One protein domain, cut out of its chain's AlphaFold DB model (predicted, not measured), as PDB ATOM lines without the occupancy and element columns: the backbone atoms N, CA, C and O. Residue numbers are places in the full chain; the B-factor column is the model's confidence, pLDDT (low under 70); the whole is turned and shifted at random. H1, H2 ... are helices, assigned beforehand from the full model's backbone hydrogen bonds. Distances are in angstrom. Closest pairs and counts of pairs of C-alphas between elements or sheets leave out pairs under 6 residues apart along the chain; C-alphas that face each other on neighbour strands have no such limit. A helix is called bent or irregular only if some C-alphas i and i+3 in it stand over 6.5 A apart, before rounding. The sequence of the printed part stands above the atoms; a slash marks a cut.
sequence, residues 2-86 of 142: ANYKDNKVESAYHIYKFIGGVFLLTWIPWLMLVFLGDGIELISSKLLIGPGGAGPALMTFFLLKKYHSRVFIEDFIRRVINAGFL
ATOM      1  N   ALA A   2      91.320 113.357  -0.393       51.19
ATOM      2  CA  ALA A   2      92.000 112.107  -0.041       51.19
ATOM      3  C   ALA A   2      92.607 112.221   1.369       51.19
ATOM      4  O   ALA A   2      93.138 113.273   1.735       51.19
ATOM      5  N   ASN A   3      92.479 111.164   2.168       59.66
ATOM      6  CA  ASN A   3      92.863 111.136   3.575       59.66
ATOM      7  C   ASN A   3      94.397 111.147   3.701       59.66
ATOM      8  O   ASN A   3      95.087 110.302   3.135       59.66
ATOM      9  N   TYR A   4      94.954 112.107   4.443       58.50
ATOM     10  CA  TYR A   4      96.407 112.313   4.564       58.50
ATOM     11  C   TYR A   4      97.169 111.066   5.061       58.50
ATOM     12  O   TYR A   4      98.336 110.872   4.719       58.50
ATOM     13  N   LYS A   5      96.508 110.200   5.842       60.66
ATOM     14  CA  LYS A   5      97.070 108.921   6.302       60.66
ATOM     15  C   LYS A   5      97.278 107.915   5.165       60.66
ATOM     16  O   LYS A   5      98.311 107.248   5.156       60.66
ATOM     17  N   ASP A   6      96.365 107.865   4.201       62.00
ATOM     18  CA  ASP A   6      96.419 106.906   3.091       62.00
ATOM     19  C   ASP A   6      97.592 107.235   2.151       62.00
ATOM     20  O   ASP A   6      98.356 106.349   1.767       62.00
ATOM     21  N   ASN A   7      97.861 108.529   1.932       65.62
ATOM     22  CA  ASN A   7      98.997 109.001   1.129       65.62
ATOM     23  C   ASN A   7     100.373 108.612   1.714       65.62
ATOM     24  O   ASN A   7     101.335 108.413   0.970       65.62
ATOM     25  N   LYS A   8     100.503 108.503   3.047       69.56
ATOM     26  CA  LYS A   8     101.772 108.102   3.688       69.56
ATOM     27  C   LYS A   8     102.070 106.617   3.504       69.56
ATOM     28  O   LYS A   8     103.223 106.256   3.272       69.56
ATOM     29  N   VAL A   9     101.049 105.769   3.612       72.69
ATOM     30  CA  VAL A   9     101.198 104.315   3.456       72.69
ATOM     31  C   VAL A   9     101.538 103.973   2.006       72.69
ATOM     32  O   VAL A   9     102.454 103.190   1.756       72.69
ATOM     33  N   GLU A  10     100.875 104.629   1.053       74.31
ATOM     34  CA  GLU A  10     101.153 104.467  -0.375       74.31
ATOM     35  C   GLU A  10     102.580 104.923  -0.732       74.31
ATOM     36  O   GLU A  10     103.324 104.202  -1.400       74.31
ATOM     37  N   SER A  11     103.030 106.058  -0.185       77.19
ATOM     38  CA  SER A  11     104.407 106.538  -0.362       77.19
ATOM     39  C   SER A  11     105.455 105.557   0.181       77.19
ATOM     40  O   SER A  11     106.411 105.225  -0.527       77.19
ATOM     41  N   ALA A  12     105.263 105.036   1.397       83.88
ATOM     42  CA  ALA A  12     106.182 104.070   1.996       83.88
ATOM     43  C   ALA A  12     106.292 102.793   1.149       83.88
ATOM     44  O   ALA A  12     107.386 102.281   0.915       83.88
ATOM     45  N   TYR A  13     105.169 102.312   0.618       87.50
ATOM     46  CA  TYR A  13     105.132 101.128  -0.232       87.50
ATOM     47  C   TYR A  13     105.964 101.279  -1.515       87.50
ATOM     48  O   TYR A  13     106.696 100.359  -1.895       87.50
ATOM     49  N   HIS A  14     105.912 102.442  -2.170       85.75
ATOM     50  CA  HIS A  14     106.746 102.715  -3.344       85.75
ATOM     51  C   HIS A  14     108.236 102.786  -3.002       85.75
ATOM     52  O   HIS A  14     109.052 102.278  -3.773       85.75
ATOM     53  N   ILE A  15     108.586 103.339  -1.837       87.88
ATOM     54  CA  ILE A  15     109.971 103.387  -1.351       87.88
ATOM     55  C   ILE A  15     110.506 101.971  -1.113       87.88
ATOM     56  O   ILE A  15     111.580 101.636  -1.611       87.88
ATOM     57  N   TYR A  16     109.753 101.105  -0.431       92.69
ATOM     58  CA  TYR A  16     110.183  99.720  -0.210       92.69
ATOM     59  C   TYR A  16     110.318  98.939  -1.516       92.69
ATOM     60  O   TYR A  16     111.288  98.204  -1.692       92.69
ATOM     61  N   LYS A  17     109.394  99.135  -2.466       91.44
ATOM     62  CA  LYS A  17     109.520  98.559  -3.810       91.44
ATOM     63  C   LYS A  17     110.775  99.035  -4.519       91.44
ATOM     64  O   LYS A  17     111.448  98.218  -5.135       91.44
ATOM     65  N   PHE A  18     111.083 100.329  -4.444       92.06
ATOM     66  CA  PHE A  18     112.302 100.876  -5.024       92.06
ATOM     67  C   PHE A  18     113.536 100.221  -4.407       92.06
ATOM     68  O   PHE A  18     114.317  99.622  -5.134       92.06
ATOM     69  N   ILE A  19     113.666 100.253  -3.078       92.88
ATOM     70  CA  ILE A  19     114.821  99.690  -2.368       92.88
ATOM     71  C   ILE A  19     114.977  98.198  -2.676       92.88
ATOM     72  O   ILE A  19     116.063  97.770  -3.053       92.88
ATOM     73  N   GLY A  20     113.899  97.416  -2.580       94.00
ATOM     74  CA  GLY A  20     113.933  95.984  -2.877       94.00
ATOM     75  C   GLY A  20     114.272  95.693  -4.340       94.00
ATOM     76  O   GLY A  20     115.091  94.826  -4.622       94.00
ATOM     77  N   GLY A  21     113.700  96.448  -5.280       92.31
ATOM     78  CA  GLY A  21     113.993  96.294  -6.706       92.31
ATOM     79  C   GLY A  21     115.435  96.650  -7.055       92.31
ATOM     80  O   GLY A  21     116.093  95.892  -7.758       92.31
ATOM     81  N   VAL A  22     115.952  97.760  -6.520       93.75
ATOM     82  CA  VAL A  22     117.361  98.142  -6.671       93.75
ATOM     83  C   VAL A  22     118.267  97.092  -6.054       93.75
ATOM     84  O   VAL A  22     119.244  96.695  -6.682       93.75
ATOM     85  N   PHE A  23     117.922  96.596  -4.866       93.06
ATOM     86  CA  PHE A  23     118.700  95.555  -4.216       93.06
ATOM     87  C   PHE A  23     118.823  94.325  -5.121       93.06
ATOM     88  O   PHE A  23     119.928  93.877  -5.395       93.06
ATOM     89  N   LEU A  24     117.713  93.829  -5.664       94.06
ATOM     90  CA  LEU A  24     117.732  92.661  -6.544       94.06
ATOM     91  C   LEU A  24     118.487  92.927  -7.853       94.06
ATOM     92  O   LEU A  24     119.318  92.115  -8.250       94.06
ATOM     93  N   LEU A  25     118.235  94.066  -8.507       92.62
ATOM     94  CA  LEU A  25     118.859  94.404  -9.790       92.62
ATOM     95  C   LEU A  25     120.363  94.661  -9.678       92.62
ATOM     96  O   LEU A  25     121.084  94.404 -10.635       92.62
ATOM     97  N   THR A  26     120.836  95.160  -8.537       93.56
ATOM     98  CA  THR A  26     122.257  95.440  -8.314       93.56
ATOM     99  C   THR A  26     122.990  94.247  -7.717       93.56
ATOM    100  O   THR A  26     124.029  93.842  -8.233       93.56
ATOM    101  N   TRP A  27     122.453  93.649  -6.653       92.12
ATOM    102  CA  TRP A  27     123.175  92.628  -5.901       92.12
ATOM    103  C   TRP A  27     123.152  91.260  -6.560       92.12
ATOM    104  O   TRP A  27     124.151  90.561  -6.460       92.12
ATOM    105  N   ILE A  28     122.080  90.861  -7.251       92.69
ATOM    106  CA  ILE A  28     122.058  89.538  -7.894       92.69
ATOM    107  C   ILE A  28     123.156  89.429  -8.964       92.69
ATOM    108  O   ILE A  28     123.941  88.483  -8.878       92.69
ATOM    109  N   PRO A  29     123.301  90.377  -9.915       90.31
ATOM    110  CA  PRO A  29     124.378  90.307 -10.901       90.31
ATOM    111  C   PRO A  29     125.773  90.330 -10.274       90.31
ATOM    112  O   PRO A  29     126.660  89.604 -10.715       90.31
ATOM    113  N   TRP A  30     125.975  91.130  -9.225       91.25
ATOM    114  CA  TRP A  30     127.273  91.227  -8.555       91.25
ATOM    115  C   TRP A  30     127.602  89.996  -7.712       91.25
ATOM    116  O   TRP A  30     128.747  89.561  -7.696       91.25
ATOM    117  N   LEU A  31     126.617  89.383  -7.056       91.38
ATOM    118  CA  LEU A  31     126.820  88.112  -6.366       91.38
ATOM    119  C   LEU A  31     127.117  86.996  -7.367       91.38
ATOM    120  O   LEU A  31     128.047  86.230  -7.148       91.38
ATOM    121  N   MET A  32     126.393  86.935  -8.491       88.69
ATOM    122  CA  MET A  32     126.697  85.990  -9.574       88.69
ATOM    123  C   MET A  32     128.128  86.160 -10.086       88.69
ATOM    124  O   MET A  32     128.822  85.167 -10.273       88.69
ATOM    125  N   LEU A  33     128.589  87.403 -10.246       88.44
ATOM    126  CA  LEU A  33     129.971  87.696 -10.618       88.44
ATOM    127  C   LEU A  33     130.975  87.117  -9.608       88.44
ATOM    128  O   LEU A  33     131.943  86.477 -10.006       88.44
ATOM    129  N   VAL A  34     130.725  87.313  -8.310       87.94
ATOM    130  CA  VAL A  34     131.572  86.763  -7.239       87.94
ATOM    131  C   VAL A  34     131.583  85.234  -7.279       87.94
ATOM    132  O   VAL A  34     132.647  84.633  -7.166       87.94
ATOM    133  N   PHE A  35     130.424  84.600  -7.479       89.12
ATOM    134  CA  PHE A  35     130.317  83.140  -7.545       89.12
ATOM    135  C   PHE A  35     130.999  82.531  -8.769       89.12
ATOM    136  O   PHE A  35     131.538  81.432  -8.672       89.12
ATOM    137  N   LEU A  36     130.989  83.228  -9.906       86.56
ATOM    138  CA  LEU A  36     131.678  82.775 -11.113       86.56
ATOM    139  C   LEU A  36     133.204  82.820 -10.953       86.56
ATOM    140  O   LEU A  36     133.904  82.110 -11.667       86.56
ATOM    141  N   GLY A  37     133.725  83.626 -10.021       82.88
ATOM    142  CA  GLY A  37     135.169  83.786  -9.820       82.88
ATOM    143  C   GLY A  37     135.884  84.396 -11.032       82.88
ATOM    144  O   GLY A  37     137.112  84.357 -11.114       82.88
ATOM    145  N   ASP A  38     135.120  84.949 -11.975       78.88
ATOM    146  CA  ASP A  38     135.627  85.518 -13.212       78.88
ATOM    147  C   ASP A  38     136.389  86.819 -12.925       78.88
ATOM    148  O   ASP A  38     135.951  87.695 -12.175       78.88
ATOM    149  N   GLY A  39     137.539  86.988 -13.580       73.75
ATOM    150  CA  GLY A  39     138.247  88.265 -13.567       73.75
ATOM    151  C   GLY A  39     137.410  89.375 -14.217       73.75
ATOM    152  O   GLY A  39     136.688  89.143 -15.188       73.75
ATOM    153  N   ILE A  40     137.548  90.613 -13.732       75.44
ATOM    154  CA  ILE A  40     136.837  91.809 -14.246       75.44
ATOM    155  C   ILE A  40     137.153  92.083 -15.736       75.44
ATOM    156  O   ILE A  40     136.392  92.740 -16.446       75.44
ATOM    157  N   GLU A  41     138.267  91.539 -16.226       76.81
ATOM    158  CA  GLU A  41     138.719  91.605 -17.620       76.81
ATOM    159  C   GLU A  41     137.747  90.920 -18.603       76.81
ATOM    160  O   GLU A  41     137.634  91.347 -19.758       76.81
ATOM    161  N   LEU A  42     137.018  89.888 -18.157       82.31
ATOM    162  CA  LEU A  42     136.129  89.093 -19.003       82.31
ATOM    163  C   LEU A  42     134.870  89.873 -19.410       82.31
ATOM    164  O   LEU A  42     134.311  90.671 -18.656       82.31
ATOM    165  N   ILE A  43     134.391  89.621 -20.630       84.88
ATOM    166  CA  ILE A  43     133.176  90.260 -21.166       84.88
ATOM    167  C   ILE A  43     131.947  89.860 -20.331       84.88
ATOM    168  O   ILE A  43     131.120  90.723 -20.039       84.88
ATOM    169  N   SER A  44     131.867  88.602 -19.878       81.81
ATOM    170  CA  SER A  44     130.845  88.118 -18.932       81.81
ATOM    171  C   SER A  44     130.774  89.004 -17.689       81.81
ATOM    172  O   SER A  44     129.700  89.474 -17.313       81.81
ATOM    173  N   SER A  45     131.933  89.326 -17.117       83.12
ATOM    174  CA  SER A  45     132.046  90.169 -15.934       83.12
ATOM    175  C   SER A  45     131.530  91.580 -16.169       83.12
ATOM    176  O   SER A  45     130.740  92.103 -15.384       83.12
ATOM    177  N   LYS A  46     131.908  92.197 -17.292       85.00
ATOM    178  CA  LYS A  46     131.444  93.543 -17.665       85.00
ATOM    179  C   LYS A  46     129.933  93.581 -17.901       85.00
ATOM    180  O   LYS A  46     129.277  94.544 -17.499       85.00
ATOM    181  N   LEU A  47     129.380  92.517 -18.488       86.19
ATOM    182  CA  LEU A  47     127.941  92.344 -18.695       86.19
ATOM    183  C   LEU A  47     127.160  92.142 -17.395       86.19
ATOM    184  O   LEU A  47     125.968  92.413 -17.390       86.19
ATOM    185  N   LEU A  48     127.790  91.707 -16.303       85.69
ATOM    186  CA  LEU A  48     127.151  91.612 -14.985       85.69
ATOM    187  C   LEU A  48     127.338  92.895 -14.161       85.69
ATOM    188  O   LEU A  48     126.408  93.347 -13.489       85.69
ATOM    189  N   ILE A  49     128.510  93.532 -14.256       87.50
ATOM    190  CA  ILE A  49     128.821  94.783 -13.547       87.50
ATOM    191  C   ILE A  49     127.946  95.931 -14.053       87.50
ATOM    192  O   ILE A  49     127.365  96.653 -13.240       87.50
ATOM    193  N   GLY A  50     127.837  96.093 -15.375       86.25
ATOM    194  CA  GLY A  50     127.118  97.206 -16.001       86.25
ATOM    195  C   GLY A  50     125.646  97.289 -15.581       86.25
ATOM    196  O   GLY A  50     125.238  98.308 -15.019       86.25
ATOM    197  N   PRO A  51     124.844  96.228 -15.777       82.38
ATOM    198  CA  PRO A  51     123.455  96.185 -15.332       82.38
ATOM    199  C   PRO A  51     123.313  96.330 -13.819       82.38
ATOM    200  O   PRO A  51     122.407  97.032 -13.373       82.38
ATOM    201  N   GLY A  52     124.228  95.745 -13.037       85.88
ATOM    202  CA  GLY A  52     124.215  95.901 -11.586       85.88
ATOM    203  C   GLY A  52     124.383  97.364 -11.158       85.88
ATOM    204  O   GLY A  52     123.611  97.869 -10.342       85.88
ATOM    205  N   GLY A  53     125.309  98.094 -11.789       89.25
ATOM    206  CA  GLY A  53     125.488  99.535 -11.579       89.25
ATOM    207  C   GLY A  53     124.320 100.382 -12.096       89.25
ATOM    208  O   GLY A  53     123.981 101.401 -11.499       89.25
ATOM    209  N   ALA A  54     123.656  99.947 -13.170       91.88
ATOM    210  CA  ALA A  54     122.478 100.615 -13.723       91.88
ATOM    211  C   ALA A  54     121.172 100.315 -12.956       91.88
ATOM    212  O   ALA A  54     120.158 100.971 -13.209       91.88
ATOM    213  N   GLY A  55     121.175  99.364 -12.015       92.44
ATOM    214  CA  GLY A  55     120.002  98.920 -11.248       92.44
ATOM    215  C   GLY A  55     119.133 100.054 -10.678       92.44
ATOM    216  O   GLY A  55     117.927 100.065 -10.945       92.44
ATOM    217  N   PRO A  56     119.702 101.059  -9.978       92.56
ATOM    218  CA  PRO A  56     118.956 102.221  -9.491       92.56
ATOM    219  C   PRO A  56     118.240 103.004 -10.595       92.56
ATOM    220  O   PRO A  56     117.073 103.374 -10.440       92.56
ATOM    221  N   ALA A  57     118.909 103.232 -11.727       90.50
ATOM    222  CA  ALA A  57     118.344 103.973 -12.851       90.50
ATOM    223  C   ALA A  57     117.218 103.183 -13.534       90.50
ATOM    224  O   ALA A  57     116.149 103.735 -13.800       90.50
ATOM    225  N   LEU A  58     117.421 101.878 -13.744       91.50
ATOM    226  CA  LEU A  58     116.415 100.983 -14.314       91.50
ATOM    227  C   LEU A  58     115.170 100.899 -13.425       91.50
ATOM    228  O   LEU A  58     114.049 101.035 -13.921       91.50
ATOM    229  N   MET A  59     115.349 100.748 -12.110       93.50
ATOM    230  CA  MET A  59     114.227 100.696 -11.172       93.50
ATOM    231  C   MET A  59     113.485 102.034 -11.097       93.50
ATOM    232  O   MET A  59     112.255 102.059 -11.065       93.50
ATOM    233  N   THR A  60     114.220 103.150 -11.130       90.25
ATOM    234  CA  THR A  60     113.636 104.497 -11.190       90.25
ATOM    235  C   THR A  60     112.756 104.640 -12.427       90.25
ATOM    236  O   THR A  60     111.592 105.017 -12.313       90.25
ATOM    237  N   PHE A  61     113.264 104.266 -13.602       90.56
ATOM    238  CA  PHE A  61     112.504 104.343 -14.848       90.56
ATOM    239  C   PHE A  61     111.267 103.433 -14.835       90.56
ATOM    240  O   PHE A  61     110.182 103.844 -15.255       90.56
ATOM    241  N   PHE A  62     111.400 102.217 -14.297       91.69
ATOM    242  CA  PHE A  62     110.291 101.275 -14.157       91.69
ATOM    243  C   PHE A  62     109.173 101.821 -13.260       91.69
ATOM    244  O   PHE A  62     108.000 101.779 -13.639       91.69
ATOM    245  N   LEU A  63     109.516 102.360 -12.086       89.81
ATOM    246  CA  LEU A  63     108.530 102.928 -11.167       89.81
ATOM    247  C   LEU A  63     107.898 104.207 -11.718       89.81
ATOM    248  O   LEU A  63     106.680 104.350 -11.630       89.81
ATOM    249  N   LEU A  64     108.693 105.088 -12.334       89.56
ATOM    250  CA  LEU A  64     108.200 106.304 -12.985       89.56
ATOM    251  C   LEU A  64     107.145 105.974 -14.039       89.56
ATOM    252  O   LEU A  64     106.049 106.525 -14.007       89.56
ATOM    253  N   LYS A  65     107.446 105.027 -14.934       88.44
ATOM    254  CA  LYS A  65     106.518 104.612 -15.992       88.44
ATOM    255  C   LYS A  65     105.248 103.959 -15.438       88.44
ATOM    256  O   LYS A  65     104.196 104.064 -16.060       88.44
ATOM    257  N   LYS A  66     105.345 103.252 -14.308       88.19
ATOM    258  CA  LYS A  66     104.239 102.456 -13.758       88.19
ATOM    259  C   LYS A  66     103.296 103.243 -12.850       88.19
ATOM    260  O   LYS A  66     102.109 102.939 -12.836       88.19
ATOM    261  N   TYR A  67     103.808 104.197 -12.076       84.06
ATOM    262  CA  TYR A  67     103.043 104.828 -10.994       84.06
ATOM    263  C   TYR A  67     102.883 106.340 -11.137       84.06
ATOM    264  O   TYR A  67     102.203 106.945 -10.309       84.06
ATOM    265  N   HIS A  68     103.511 106.985 -12.122       84.94
ATOM    266  CA  HIS A  68     103.469 108.443 -12.250       84.94
ATOM    267  C   HIS A  68     102.869 108.898 -13.578       84.94
ATOM    268  O   HIS A  68     102.865 108.184 -14.581       84.94
ATOM    269  N   SER A  69     102.308 110.108 -13.561       86.06
ATOM    270  CA  SER A  69     101.683 110.710 -14.734       86.06
ATOM    271  C   SER A  69     102.728 111.116 -15.773       86.06
ATOM    272  O   SER A  69     103.886 111.393 -15.452       86.06
ATOM    273  N   ARG A  70     102.299 111.228 -17.033       87.19
ATOM    274  CA  ARG A  70     103.154 111.686 -18.137       87.19
ATOM    275  C   ARG A  70     103.804 113.048 -17.854       87.19
ATOM    276  O   ARG A  70     104.984 113.215 -18.127       87.19
ATOM    277  N   VAL A  71     103.065 113.967 -17.226       87.00
ATOM    278  CA  VAL A  71     103.561 115.298 -16.834       87.00
ATOM    279  C   VAL A  71     104.736 115.191 -15.861       87.00
ATOM    280  O   VAL A  71     105.733 115.892 -16.007       87.00
ATOM    281  N   PHE A  72     104.650 114.282 -14.887       87.06
ATOM    282  CA  PHE A  72     105.738 114.059 -13.939       87.06
ATOM    283  C   PHE A  72     106.972 113.455 -14.621       87.06
ATOM    284  O   PHE A  72     108.097 113.856 -14.337       87.06
ATOM    285  N   ILE A  73     106.768 112.504 -15.537       88.69
ATOM    286  CA  ILE A  73     107.856 111.876 -16.299       88.69
ATOM    287  C   ILE A  73     108.580 112.918 -17.162       88.69
ATOM    288  O   ILE A  73     109.809 112.938 -17.196       88.69
ATOM    289  N   GLU A  74     107.839 113.805 -17.827       89.69
ATOM    290  CA  GLU A  74     108.406 114.887 -18.637       89.69
ATOM    291  C   GLU A  74     109.210 115.880 -17.780       89.69
ATOM    292  O   GLU A  74     110.322 116.249 -18.165       89.69
ATOM    293  N   ASP A  75     108.722 116.250 -16.588       87.75
ATOM    294  CA  ASP A  75     109.479 117.093 -15.648       87.75
ATOM    295  C   ASP A  75     110.747 116.392 -15.135       87.75
ATOM    296  O   ASP A  75     111.819 116.996 -15.085       87.75
ATOM    297  N   PHE A  76     110.665 115.095 -14.818       88.62
ATOM    298  CA  PHE A  76     111.824 114.297 -14.419       88.62
ATOM    299  C   PHE A  76     112.892 114.267 -15.521       88.62
ATOM    300  O   PHE A  76     114.049 114.597 -15.264       88.62
ATOM    301  N   ILE A  77     112.509 113.939 -16.759       88.56
ATOM    302  CA  ILE A  77     113.430 113.908 -17.905       88.56
ATOM    303  C   ILE A  77     114.049 115.290 -18.129       88.56
ATOM    304  O   ILE A  77     115.260 115.401 -18.325       88.56
ATOM    305  N   ARG A  78     113.247 116.355 -18.032       88.25
ATOM    306  CA  ARG A  78     113.737 117.731 -18.142       88.25
ATOM    307  C   ARG A  78     114.793 118.041 -17.081       88.25
ATOM    308  O   ARG A  78     115.787 118.672 -17.421       88.25
ATOM    309  N   ARG A  79     114.618 117.599 -15.831       85.00
ATOM    310  CA  ARG A  79     115.607 117.789 -14.750       85.00
ATOM    311  C   ARG A  79     116.882 116.979 -14.961       85.00
ATOM    312  O   ARG A  79     117.956 117.472 -14.645       85.00
ATOM    313  N   VAL A  80     116.766 115.760 -15.488       84.50
ATOM    314  CA  VAL A  80     117.923 114.896 -15.770       84.50
ATOM    315  C   VAL A  80     118.768 115.461 -16.915       84.50
ATOM    316  O   VAL A  80     119.990 115.474 -16.819       84.50
ATOM    317  N   ILE A  81     118.132 115.948 -17.983       85.50
ATOM    318  CA  ILE A  81     118.832 116.480 -19.163       85.50
ATOM    319  C   ILE A  81     119.338 117.905 -18.917       85.50
ATOM    320  O   ILE A  81     120.424 118.273 -19.364       85.50
ATOM    321  N   ASN A  82     118.557 118.733 -18.223       83.44
ATOM    322  CA  ASN A  82     118.895 120.133 -18.030       83.44
ATOM    323  C   ASN A  82     119.743 120.324 -16.765       83.44
ATOM    324  O   ASN A  82     119.228 120.565 -15.672       83.44
ATOM    325  N   ALA A  83     121.065 120.281 -16.941       65.38
ATOM    326  CA  ALA A  83     122.048 120.546 -15.889       65.38
ATOM    327  C   ALA A  83     121.949 121.964 -15.276       65.38
ATOM    328  O   ALA A  83     122.563 122.235 -14.245       65.38
ATOM    329  N   GLY A  84     121.143 122.862 -15.862       64.38
ATOM    330  CA  GLY A  84     120.934 124.236 -15.396       64.38
ATOM    331  C   GLY A  84     120.301 124.379 -14.002       64.38
ATOM    332  O   GLY A  84     120.216 125.494 -13.491       64.38
ATOM    333  N   PHE A  85     119.878 123.285 -13.355       62.50
ATOM    334  CA  PHE A  85     119.426 123.304 -11.955       62.50
ATOM    335  C   PHE A  85     120.560 123.479 -10.938       62.50
ATOM    336  O   PHE A  85     120.312 123.934  -9.816       62.50
ATOM    337  N   LEU A  86     121.805 123.164 -11.306       66.06
ATOM    338  CA  LEU A  86     122.964 123.491 -10.483       66.06
ATOM    339  C   LEU A  86     123.206 124.998 -10.564       66.06
ATOM    340  O   LEU A  86     123.866 125.496 -11.474       66.06
TER     341      LEU A  86
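Overview. This is residues 2 to 86 of the 142 residues of an uncharacterized protein of Saprospirales bacterium (UniProt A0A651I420). This is a long, narrow helical hairpin with a short third helix at its open end: the long helix H1 runs the whole length, the bent helix H2 folds back beside it as arms H2a and H2b, and H3 turns back again next to H2b, on the side away from H1. The first part of H1, residues 4 to 13, sticks out past the rest together with residues 2 and 3, and residues 77 to 86, the last part of H3 and the end of the printed part, stick out as well. The printed part has 85 residues with three named helices, H1, H2 and H3 in that order, and no named strand; its class is all helix. It is loose, with a radius of gyration of the C-alphas of 17.0 A, and elongated, spanning 53 by 33 by 22 A.

Along the chain. Begin at Ala 2 and go on to C-alpha 4 at (96.407, 112.313, 4.564), where H1 starts; it takes in residues 4 to 36 and measures 48.6 A from first to last C-alpha. H1 is neither bent nor irregular, but only just: C-alphas 26 and 29 are 6.1 A apart. After residues 37 to 42, find C-alpha 43 at (133.176, 90.260, -21.166), where H2, residues 43 to 67, begins. By its hydrogen bonds H2 was assigned as one helix, but it is bent: C-alphas 53 and 56 are 7.4 A apart. Its arm H2a, residues 43 to 53, is 15.4 A long, and its arm H2b, residues 56 to 67, is 16.2 A long; residues 54 and 55 belong to neither. Past residues 68 and 69 comes H3, residues 70 to 81, 16.4 A long, which ends at C-alpha 81 at (118.832, 116.480, -19.163).

Arrangement. Look first at H1 and H2a, a helical hairpin: they touch, with 18 pairs of C-alphas within 8 A, and run opposite ways at a shallow tilt of 17 degrees. Their closest C-alphas are those of Thr 26 and Gly 52, 3.8 A apart, and H1 touches H2a with residues 25 to 33 alone. At the bend, the lines of H2a and H2b stand at a steep tilt of 53 degrees. H2b touches H1 too, with 9 pairs of C-alphas within 8 A, and H1 touches this arm with residues 18 to 26 alone. Their closest C-alphas are those of Val 22 and Pro 56, 5.2 A apart. H1 and H2b run opposite ways at a tilt of 37 degrees, only just steep. H3 is close to H2b but not clearly touching, with the closest C-alphas, those of Leu 64 and Ile 73, 6.5 A apart. These two run opposite ways at a shallow tilt of 22 degrees. H3 stays apart from H1 and from H2a. In the backbone of H2b and H3, every O i to N i+4 pair is within hydrogen-bond range; in H1 27 of 29 are, and in H2a 6 of 7.

Size, cuts and confidence. The two C-alphas farthest apart are those of Asn 3 and Glu 41, at 54.2 A, while those of Ala 2 and Leu 86 are 34.6 A apart. Without the stretches that stand free, residues 2 to 13 and 77 to 86, the body spans 44 by 21 by 11 A. The printed part has no cut. The link from H1 to H2 is short, with 6 residues, the link from H2 to H3 is tight, with 2 residues, and no link is long. In the B-factor column you find the model's pLDDT, with a mean of 84.1 over the printed part; it is under 70 at residues 2 to 8 and 83 to 86.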